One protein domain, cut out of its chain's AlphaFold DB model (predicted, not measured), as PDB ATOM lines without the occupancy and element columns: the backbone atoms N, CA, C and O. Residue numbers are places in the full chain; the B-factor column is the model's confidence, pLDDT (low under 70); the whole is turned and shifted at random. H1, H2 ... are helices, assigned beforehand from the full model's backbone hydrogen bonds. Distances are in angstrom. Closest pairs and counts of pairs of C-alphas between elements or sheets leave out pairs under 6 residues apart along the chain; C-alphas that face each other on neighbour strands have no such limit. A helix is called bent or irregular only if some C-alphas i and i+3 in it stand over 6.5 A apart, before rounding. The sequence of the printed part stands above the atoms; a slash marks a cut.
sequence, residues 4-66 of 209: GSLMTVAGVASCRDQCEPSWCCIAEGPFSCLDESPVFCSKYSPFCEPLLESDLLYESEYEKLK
ATOM      1  N   GLY A   4     -41.918 -17.712 -15.198       72.56
ATOM      2  CA  GLY A   4     -41.664 -16.706 -16.236       72.56
ATOM      3  C   GLY A   4     -41.580 -15.267 -15.707       72.56
ATOM      4  O   GLY A   4     -40.797 -14.473 -16.218       72.56
ATOM      5  N   SER A   5     -42.335 -14.928 -14.657       76.00
ATOM      6  CA  SER A   5     -42.234 -13.619 -13.991       76.00
ATOM      7  C   SER A   5     -40.903 -13.468 -13.251       76.00
ATOM      8  O   SER A   5     -40.341 -12.379 -13.226       76.00
ATOM      9  N   LEU A   6     -40.371 -14.558 -12.699       71.88
ATOM     10  CA  LEU A   6     -39.110 -14.554 -11.953       71.88
ATOM     11  C   LEU A   6     -37.860 -14.528 -12.849       71.88
ATOM     12  O   LEU A   6     -36.765 -14.308 -12.353       71.88
ATOM     13  N   MET A   7     -38.007 -14.686 -14.168       69.44
ATOM     14  CA  MET A   7     -36.895 -14.608 -15.130       69.44
ATOM     15  C   MET A   7     -36.498 -13.172 -15.519       69.44
ATOM     16  O   MET A   7     -35.621 -12.987 -16.359       69.44
ATOM     17  N   THR A   8     -37.151 -12.142 -14.969       68.19
ATOM     18  CA  THR A   8     -36.873 -10.737 -15.317       68.19
ATOM     19  C   THR A   8     -36.903  -9.836 -14.088       68.19
ATOM     20  O   THR A   8     -37.738 -10.018 -13.207       68.19
ATOM     21  N   VAL A   9     -36.065  -8.793 -14.071       61.28
ATOM     22  CA  VAL A   9     -36.015  -7.807 -12.972       61.28
ATOM     23  C   VAL A   9     -37.377  -7.149 -12.734       61.28
ATOM     24  O   VAL A   9     -37.830  -7.039 -11.597       61.28
ATOM     25  N   ALA A  10     -38.065  -6.755 -13.808       73.88
ATOM     26  CA  ALA A  10     -39.390  -6.145 -13.718       73.88
ATOM     27  C   ALA A  10     -40.445  -7.120 -13.164       73.88
ATOM     28  O   ALA A  10     -41.317  -6.721 -12.393       73.88
ATOM     29  N   GLY A  11     -40.364  -8.400 -13.535       76.62
ATOM     30  CA  GLY A  11     -41.290  -9.416 -13.055       76.62
ATOM     31  C   GLY A  11     -41.038  -9.822 -11.600       76.62
ATOM     32  O   GLY A  11     -42.011 -10.007 -10.871       76.62
ATOM     33  N   VAL A  12     -39.778  -9.857 -11.146       74.88
ATOM     34  CA  VAL A  12     -39.429 -10.040  -9.725       74.88
ATOM     35  C   VAL A  12     -39.937  -8.865  -8.890       74.88
ATOM     36  O   VAL A  12     -40.621  -9.086  -7.893       74.88
ATOM     37  N   ALA A  13     -39.699  -7.622  -9.327       75.00
ATOM     38  CA  ALA A  13     -40.191  -6.428  -8.634       75.00
ATOM     39  C   ALA A  13     -41.726  -6.422  -8.521       75.00
ATOM     40  O   ALA A  13     -42.272  -6.275  -7.434       75.00
ATOM     41  N   SER A  14     -42.429  -6.699  -9.621       81.31
ATOM     42  CA  SER A  14     -43.895  -6.786  -9.618       81.31
ATOM     43  C   SER A  14     -44.429  -7.903  -8.714       81.31
ATOM     44  O   SER A  14     -45.503  -7.776  -8.122       81.31
ATOM     45  N   CYS A  15     -43.694  -9.007  -8.606       83.75
ATOM     46  CA  CYS A  15     -44.005 -10.095  -7.692       83.75
ATOM     47  C   CYS A  15     -43.818  -9.699  -6.228       83.75
ATOM     48  O   CYS A  15     -44.665 -10.023  -5.397       83.75
ATOM     49  N   ARG A  16     -42.740  -8.972  -5.935       83.44
ATOM     50  CA  ARG A  16     -42.424  -8.445  -4.610       83.44
ATOM     51  C   ARG A  16     -43.530  -7.521  -4.103       83.44
ATOM     52  O   ARG A  16     -44.057  -7.757  -3.023       83.44
ATOM     53  N   ASP A  17     -43.946  -6.564  -4.928       84.31
ATOM     54  CA  ASP A  17     -45.005  -5.606  -4.586       84.31
ATOM     55  C   ASP A  17     -46.344  -6.310  -4.295       84.31
ATOM     56  O   ASP A  17     -47.086  -5.937  -3.391       84.31
ATOM     57  N   GLN A  18     -46.662  -7.370  -5.043       86.88
ATOM     58  CA  GLN A  18     -47.904  -8.129  -4.846       86.88
ATOM     59  C   GLN A  18     -47.858  -9.059  -3.631       86.88
ATOM     60  O   GLN A  18     -48.897  -9.341  -3.034       86.88
ATOM     61  N   CYS A  19     -46.671  -9.548  -3.280       88.06
ATOM     62  CA  CYS A  19     -46.464 -10.440  -2.148       88.06
ATOM     63  C   CYS A  19     -46.187  -9.694  -0.837       88.06
ATOM     64  O   CYS A  19     -46.269 -10.322   0.222       88.06
ATOM     65  N   GLU A  20     -45.947  -8.379  -0.887       86.62
ATOM     66  CA  GLU A  20     -45.623  -7.546   0.274       86.62
ATOM     67  C   GLU A  20     -46.593  -7.705   1.457       86.62
ATOM     68  O   GLU A  20     -46.134  -7.965   2.574       86.62
ATOM     69  N   PRO A  21     -47.924  -7.680   1.250       85.25
ATOM     70  CA  PRO A  21     -48.883  -7.853   2.343       85.25
ATOM     71  C   PRO A  21     -48.831  -9.235   3.010       85.25
ATOM     72  O   PRO A  21     -49.429  -9.434   4.064       85.25
ATOM     73  N   SER A  22     -48.166 -10.203   2.376       87.38
ATOM     74  CA  SER A  22     -48.133 -11.614   2.765       87.38
ATOM     75  C   SER A  22     -46.733 -12.128   3.097       87.38
ATOM     76  O   SER A  22     -46.550 -13.336   3.226       87.38
ATOM     77  N   TRP A  23     -45.742 -11.248   3.273       84.62
ATOM     78  CA  TRP A  23     -44.360 -11.668   3.547       84.62
ATOM     79  C   TRP A  23     -44.227 -12.568   4.774       84.62
ATOM     80  O   TRP A  23     -43.475 -13.537   4.754       84.62
ATOM     81  N   CYS A  24     -45.011 -12.301   5.821       88.44
ATOM     82  CA  CYS A  24     -45.011 -13.126   7.026       88.44
ATOM     83  C   CYS A  24     -45.485 -14.569   6.770       88.44
ATOM     84  O   CYS A  24     -45.182 -15.460   7.555       88.44
ATOM     85  N   CYS A  25     -46.201 -14.834   5.672       89.25
ATOM     86  CA  CYS A  25     -46.672 -16.173   5.307       89.25
ATOM     87  C   CYS A  25     -45.602 -17.048   4.648       89.25
ATOM     88  O   CYS A  25     -45.830 -18.242   4.460       89.25
ATOM     89  N   ILE A  26     -44.475 -16.448   4.263       83.88
ATOM     90  CA  ILE A  26     -43.308 -17.119   3.678       83.88
ATOM     91  C   ILE A  26     -42.041 -16.899   4.523       83.88
ATOM     92  O   ILE A  26     -40.980 -17.408   4.187       83.88
ATOM     93  N   ALA A  27     -42.137 -16.147   5.622       82.56
ATOM     94  CA  ALA A  27     -41.044 -15.947   6.562       82.56
ATOM     95  C   ALA A  27     -40.888 -17.153   7.502       82.56
ATOM     96  O   ALA A  27     -41.876 -17.758   7.929       82.56
ATOM     97  N   GLU A  28     -39.644 -17.453   7.877       78.25
ATOM     98  CA  GLU A  28     -39.320 -18.456   8.894       78.25
ATOM     99  C   GLU A  28     -39.165 -17.830  10.290       78.25
ATOM    100  O   GLU A  28     -38.845 -16.649  10.458       78.25
ATOM    101  N   GLY A  29     -39.362 -18.649  11.326       78.94
ATOM    102  CA  GLY A  29     -39.098 -18.260  12.709       78.94
ATOM    103  C   GLY A  29     -40.069 -17.195  13.249       78.94
ATOM    104  O   GLY A  29     -41.258 -17.238  12.943       78.94
ATOM    105  N   PRO A  30     -39.603 -16.250  14.089       80.19
ATOM    106  CA  PRO A  30     -40.475 -15.367  14.873       80.19
ATOM    107  C   PRO A  30     -41.230 -14.316  14.045       80.19
ATOM    108  O   PRO A  30     -42.068 -13.605  14.589       80.19
ATOM    109  N   PHE A  31     -40.929 -14.199  12.751       81.00
ATOM    110  CA  PHE A  31     -41.610 -13.297  11.821       81.00
ATOM    111  C   PHE A  31     -42.677 -14.014  10.982       81.00
ATOM    112  O   PHE A  31     -43.338 -13.381  10.156       81.00
ATOM    113  N   SER A  32     -42.841 -15.326  11.185       85.94
ATOM    114  CA  SER A  32     -43.868 -16.115  10.518       85.94
ATOM    115  C   SER A  32     -45.245 -15.848  11.122       85.94
ATOM    116  O   SER A  32     -45.417 -15.916  12.335       85.94
ATOM    117  N   CYS A  33     -46.242 -15.604  10.274       91.00
ATOM    118  CA  CYS A  33     -47.649 -15.485  10.677       91.00
ATOM    119  C   CYS A  33     -48.479 -16.720  10.285       91.00
ATOM    120  O   CYS A  33     -49.711 -16.679  10.325       91.00
ATOM    121  N   LEU A  34     -47.817 -17.813   9.883       88.75
ATOM    122  CA  LEU A  34     -48.471 -19.011   9.355       88.75
ATOM    123  C   LEU A  34     -49.469 -19.619  10.352       88.75
ATOM    124  O   LEU A  34     -50.586 -19.969   9.965       88.75
ATOM    125  N   ASP A  35     -49.092 -19.675  11.629       88.81
ATOM    126  CA  ASP A  35     -49.926 -20.236  12.698       88.81
ATOM    127  C   ASP A  35     -51.043 -19.278  13.141       88.81
ATOM    128  O   ASP A  35     -52.139 -19.706  13.506       88.81
ATOM    129  N   GLU A  36     -50.794 -17.969  13.077       90.88
ATOM    130  CA  GLU A  36     -51.740 -16.936  13.510       90.88
ATOM    131  C   GLU A  36     -52.810 -16.649  12.450       90.88
ATOM    132  O   GLU A  36     -53.938 -16.273  12.772       90.88
ATOM    133  N   SER A  37     -52.464 -16.810  11.169       89.25
ATOM    134  CA  SER A  37     -53.310 -16.445  10.029       89.25
ATOM    135  C   SER A  37     -53.287 -17.490   8.892       89.25
ATOM    136  O   SER A  37     -53.075 -17.142   7.726       89.25
ATOM    137  N   PRO A  38     -53.607 -18.772   9.159       88.31
ATOM    138  CA  PRO A  38     -53.456 -19.862   8.184       88.31
ATOM    139  C   PRO A  38     -54.366 -19.720   6.949       88.31
ATOM    140  O   PRO A  38     -53.994 -20.062   5.825       88.31
ATOM    141  N   VAL A  39     -55.572 -19.168   7.121       90.56
ATOM    142  CA  VAL A  39     -56.517 -18.926   6.012       90.56
ATOM    143  C   VAL A  39     -56.051 -17.785   5.106       90.56
ATOM    144  O   VAL A  39     -56.331 -17.784   3.909       90.56
ATOM    145  N   PHE A  40     -55.343 -16.807   5.666       89.44
ATOM    146  CA  PHE A  40     -54.725 -15.742   4.888       89.44
ATOM    147  C   PHE A  40     -53.511 -16.291   4.135       89.44
ATOM    148  O   PHE A  40     -53.450 -16.165   2.915       89.44
ATOM    149  N   CYS A  41     -52.625 -17.015   4.823       90.38
ATOM    150  CA  CYS A  41     -51.409 -17.553   4.223       90.38
ATOM    151  C   CYS A  41     -51.668 -18.602   3.141       90.38
ATOM    152  O   CYS A  41     -51.069 -18.523   2.075       90.38
ATOM    153  N   SER A  42     -52.653 -19.488   3.310       88.38
ATOM    154  CA  SER A  42     -53.022 -20.465   2.266       88.38
ATOM    155  C   SER A  42     -53.401 -19.845   0.911       88.38
ATOM    156  O   SER A  42     -53.298 -20.518  -0.113       88.38
ATOM    157  N   LYS A  43     -53.809 -18.567   0.873       88.31
ATOM    158  CA  LYS A  43     -54.108 -17.851  -0.380       88.31
ATOM    159  C   LYS A  43     -52.862 -17.310  -1.076       88.31
ATOM    160  O   LYS A  43     -52.862 -17.213  -2.299       88.31
ATOM    161  N   TYR A  44     -51.839 -16.939  -0.311       84.69
ATOM    162  CA  TYR A  44     -50.666 -16.224  -0.812       84.69
ATOM    163  C   TYR A  44     -49.427 -17.113  -0.918       84.69
ATOM    164  O   TYR A  44     -48.705 -16.991  -1.903       84.69
ATOM    165  N   SER A  45     -49.207 -18.042   0.019       84.25
ATOM    166  CA  SER A  45     -48.011 -18.897   0.052       84.25
ATOM    167  C   SER A  45     -47.767 -19.630  -1.274       84.25
ATOM    168  O   SER A  45     -46.692 -19.434  -1.825       84.25
ATOM    169  N   PRO A  46     -48.744 -20.309  -1.915       84.62
ATOM    170  CA  PRO A  46     -48.488 -20.997  -3.190       84.62
ATOM    171  C   PRO A  46     -48.066 -20.061  -4.335       84.62
ATOM    172  O   PRO A  46     -47.454 -20.487  -5.310       84.62
ATOM    173  N   PHE A  47     -48.434 -18.778  -4.250       85.31
ATOM    174  CA  PHE A  47     -48.059 -17.767  -5.232       85.31
ATOM    175  C   PHE A  47     -46.721 -17.103  -4.873       85.31
ATOM    176  O   PHE A  47     -45.950 -16.808  -5.781       85.31
ATOM    177  N   CYS A  48     -46.440 -16.848  -3.599       86.31
ATOM    178  CA  CYS A  48     -45.290 -16.058  -3.155       86.31
ATOM    179  C   CYS A  48     -44.071 -16.898  -2.754       86.31
ATOM    180  O   CYS A  48     -42.964 -16.383  -2.782       86.31
ATOM    181  N   GLU A  49     -44.241 -18.181  -2.445       83.75
ATOM    182  CA  GLU A  49     -43.163 -19.112  -2.078       83.75
ATOM    183  C   GLU A  49     -42.040 -19.209  -3.131       83.75
ATOM    184  O   GLU A  49     -40.877 -19.154  -2.735       83.75
ATOM    185  N   PRO A  50     -42.312 -19.189  -4.456       82.56
ATOM    186  CA  PRO A  50     -41.252 -19.143  -5.467       82.56
ATOM    187  C   PRO A  50     -40.308 -17.929  -5.379       82.56
ATOM    188  O   PRO A  50     -39.235 -17.958  -5.977       82.56
ATOM    189  N   LEU A  51     -40.679 -16.855  -4.661       73.88
ATOM    190  CA  LEU A  51     -39.778 -15.720  -4.431       73.88
ATOM    191  C   LEU A  51     -38.614 -16.074  -3.500       73.88
ATOM    192  O   LEU A  51     -37.520 -15.558  -3.714       73.88
ATOM    193  N   LEU A  52     -38.811 -16.984  -2.537       72.12
ATOM    194  CA  LEU A  52     -37.764 -17.413  -1.600       72.12
ATOM    195  C   LEU A  52     -36.596 -18.097  -2.322       72.12
ATOM    196  O   LEU A  52     -35.435 -17.876  -1.991       72.12
ATOM    197  N   GLU A  53     -36.901 -18.888  -3.353       64.00
ATOM    198  CA  GLU A  53     -35.886 -19.551  -4.179       64.00
ATOM    199  C   GLU A  53     -35.175 -18.568  -5.126       64.00
ATOM    200  O   GLU A  53     -34.020 -18.786  -5.490       64.00
ATOM    201  N   SER A  54     -35.834 -17.460  -5.495       59.38
ATOM    202  CA  SER A  54     -35.236 -16.397  -6.315       59.38
ATOM    203  C   SER A  54     -34.429 -15.367  -5.515       59.38
ATOM    204  O   SER A  54     -33.500 -14.779  -6.067       59.38
ATOM    205  N   ASP A  55     -34.718 -15.176  -4.223       55.22
ATOM    206  CA  ASP A  55     -34.008 -14.221  -3.357       55.22
ATOM    207  C   ASP A  55     -32.532 -14.618  -3.136       55.22
ATOM    208  O   ASP A  55     -31.670 -13.745  -3.024       55.22
ATOM    209  N   LEU A  56     -32.191 -15.914  -3.221       52.09
ATOM    210  CA  LEU A  56     -30.798 -16.401  -3.195       52.09
ATOM    211  C   LEU A  56     -29.988 -16.044  -4.458       52.09
ATOM    212  O   LEU A  56     -28.759 -16.101  -4.438       52.09
ATOM    213  N   LEU A  57     -30.651 -15.657  -5.553       50.53
ATOM    214  CA  LEU A  57     -30.004 -15.069  -6.734       50.53
ATOM    215  C   LEU A  57     -29.955 -13.529  -6.642       50.53
ATOM    216  O   LEU A  57     -29.114 -12.895  -7.283       50.53
ATOM    217  N   TYR A  58     -30.813 -12.933  -5.805       50.94
ATOM    218  CA  TYR A  58     -31.094 -11.498  -5.757       50.94
ATOM    219  C   TYR A  58     -30.188 -10.703  -4.807       50.94
ATOM    220  O   TYR A  58     -29.963  -9.521  -5.060       50.94
ATOM    221  N   GLU A  59     -29.592 -11.310  -3.771       51.62
ATOM    222  CA  GLU A  59     -28.618 -10.604  -2.908       51.62
ATOM    223  C   GLU A  59     -27.433 -10.040  -3.715       51.62
ATOM    224  O   GLU A  59     -26.961  -8.934  -3.452       51.62
ATOM    225  N   SER A  60     -27.013 -10.738  -4.777       52.50
ATOM    226  CA  SER A  60     -25.910 -10.300  -5.644       52.50
ATOM    227  C   SER A  60     -26.277  -9.177  -6.629       52.50
ATOM    228  O   SER A  60     -25.402  -8.429  -7.070       52.50
ATOM    229  N   GLU A  61     -27.559  -9.030  -6.977       56.22
ATOM    230  CA  GLU A  61     -28.054  -8.002  -7.905       56.22
ATOM    231  C   GLU A  61     -28.628  -6.784  -7.169       56.22
ATOM    232  O   GLU A  61     -28.501  -5.656  -7.646       56.22
ATOM    233  N   TYR A  62     -29.203  -6.975  -5.980       52.50
ATOM    234  CA  TYR A  62     -29.705  -5.896  -5.135       52.50
ATOM    235  C   TYR A  62     -28.574  -5.037  -4.555       52.50
ATOM    236  O   TYR A  62     -28.707  -3.814  -4.519       52.50
ATOM    237  N   GLU A  63     -27.437  -5.636  -4.184       54.44
ATOM    238  CA  GLU A  63     -26.242  -4.869  -3.801       54.44
ATOM    239  C   GLU A  63     -25.681  -4.076  -4.994       54.44
ATOM    240  O   GLU A  63     -25.416  -2.881  -4.859       54.44
ATOM    241  N   LYS A  64     -25.672  -4.650  -6.208       52.72
ATOM    242  CA  LYS A  64     -25.359  -3.898  -7.443       52.72
ATOM    243  C   LYS A  64     -26.355  -2.759  -7.712       52.72
ATOM    244  O   LYS A  64     -25.969  -1.716  -8.242       52.72
ATOM    245  N   LEU A  65     -27.630  -2.926  -7.345       50.72
ATOM    246  CA  LEU A  65     -28.680  -1.904  -7.483       50.72
ATOM    247  C   LEU A  65     -28.583  -0.785  -6.436       50.72
ATOM    248  O   LEU A  65     -28.849   0.376  -6.749       50.72
ATOM    249  N   LYS A  66     -28.200  -1.099  -5.194       50.41
ATOM    250  CA  LYS A  66     -27.859  -0.095  -4.172       50.41
ATOM    251  C   LYS A  66     -26.638   0.711  -4.594       50.41
ATOM    252  O   LYS A  66     -26.660   1.938  -4.517       50.41
TER     253      LYS A  66
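AT A GLANCE: This is residues 4 to 66 of the 209 residues of the protein "Hypothetical protein" of Trieres chinensis (UniProt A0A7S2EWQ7). Picture a loose helical hairpin, H1 and H2 side by side and running opposite ways, with a third helix, H3, running off from the end of H2 after a tight turn. A long loop, residues 26 to 37, joins the two legs of the hairpin, and H3 heads away from H2, so that H2 and the last part of H3 lie toward opposite ends of an elongated outline. The printed part has 63 residues with three named helices, in the order H1, H2, H3, and no named strand; the class is all helix. The whole is only just compact, close to loose, with a radius of gyration of the C-alphas of 12.4 A, and it is only just elongated, spanning 36 by 24 by 16 A.

HOW THE PARTS SIT: Start at Gly 4 and read on to H1, residues 9 to 25, and then past the long link to H2, residues 38 to 48. Compare these two and you will find that they touch, with 10 pairs of C-alphas within 8 A; the closest C-alphas are those of Cys 25 and Cys 41, 5.1 A apart. They form a helical hairpin, their lines at a shallow tilt of 18 degrees, opposite ways, and their centres are 12.8 A apart. Read on past Glu 49 to H3, residues 50 to 66. H1 and H3 only just touch, with 3 pairs of C-alphas within 8 A; the closest are those of Arg 16 and Leu 51, 7.7 A apart. H1 touches H3 with residues 12 to 16 alone, and H3 touches H1 with residue 51 alone. The lines of H1 and H3 stand at a steep tilt of 60 degrees, opposite ways. H2 and H3 meet only through their link. In the backbone, the O i to N i+4 pairs within hydrogen-bond range are 9 of 13 in H1, 3 of 7 in H2 and 8 of 13 in H3; in H2, 5 of 8 O i to N i+3 pairs are within range.

IN THESE COORDINATES: Find C-alpha 9 of Val 9 at (-36.015, -7.807, -12.972); from there H1 runs to Cys 25, 22.8 A from first to last C-alpha. Look near residue 19 for its kink of 67 degrees. H1 is irregular, with C-alphas 21 and 24 at 8.0 A from each other. Next find C-alpha 38 of Pro 38 at (-53.456, -19.862, 8.184), where H2 begins; it ends at Cys 48, and it is irregular too, with C-alphas 43 and 46 at 7.0 A from each other. H3 begins at Pro 50 and ends at Lys 66, whose C-alpha is at (-27.859, -0.095, -4.172), 23.3 A from C-alpha 50. It has a kink of 63 degrees near residue 57; H3 is neither bent nor irregular, but only just: C-alphas 57 and 60 are 6.4 A apart.

THE WHOLE: Look for the two C-alphas farthest apart at Val 39 and Lys 64, 37.1 A from each other; the first and last printed C-alphas, of Gly 4 and Lys 66, are 24.7 A apart. The printed part has no cut. The link from H1 to H2 is long, with 12 residues, whose C-alphas lie 7 to 18 A from the mean of the C-alphas; the link from H2 to H3, one residue, is tight. The B-factor column holds the model's pLDDT, with a mean of 76.1 over the printed part. It is under 70 at residues 7 to 9, of which residue 9 belongs to H1, and at residues 53 to 66, which belong to H3; the mean pLDDT of H3 is 58.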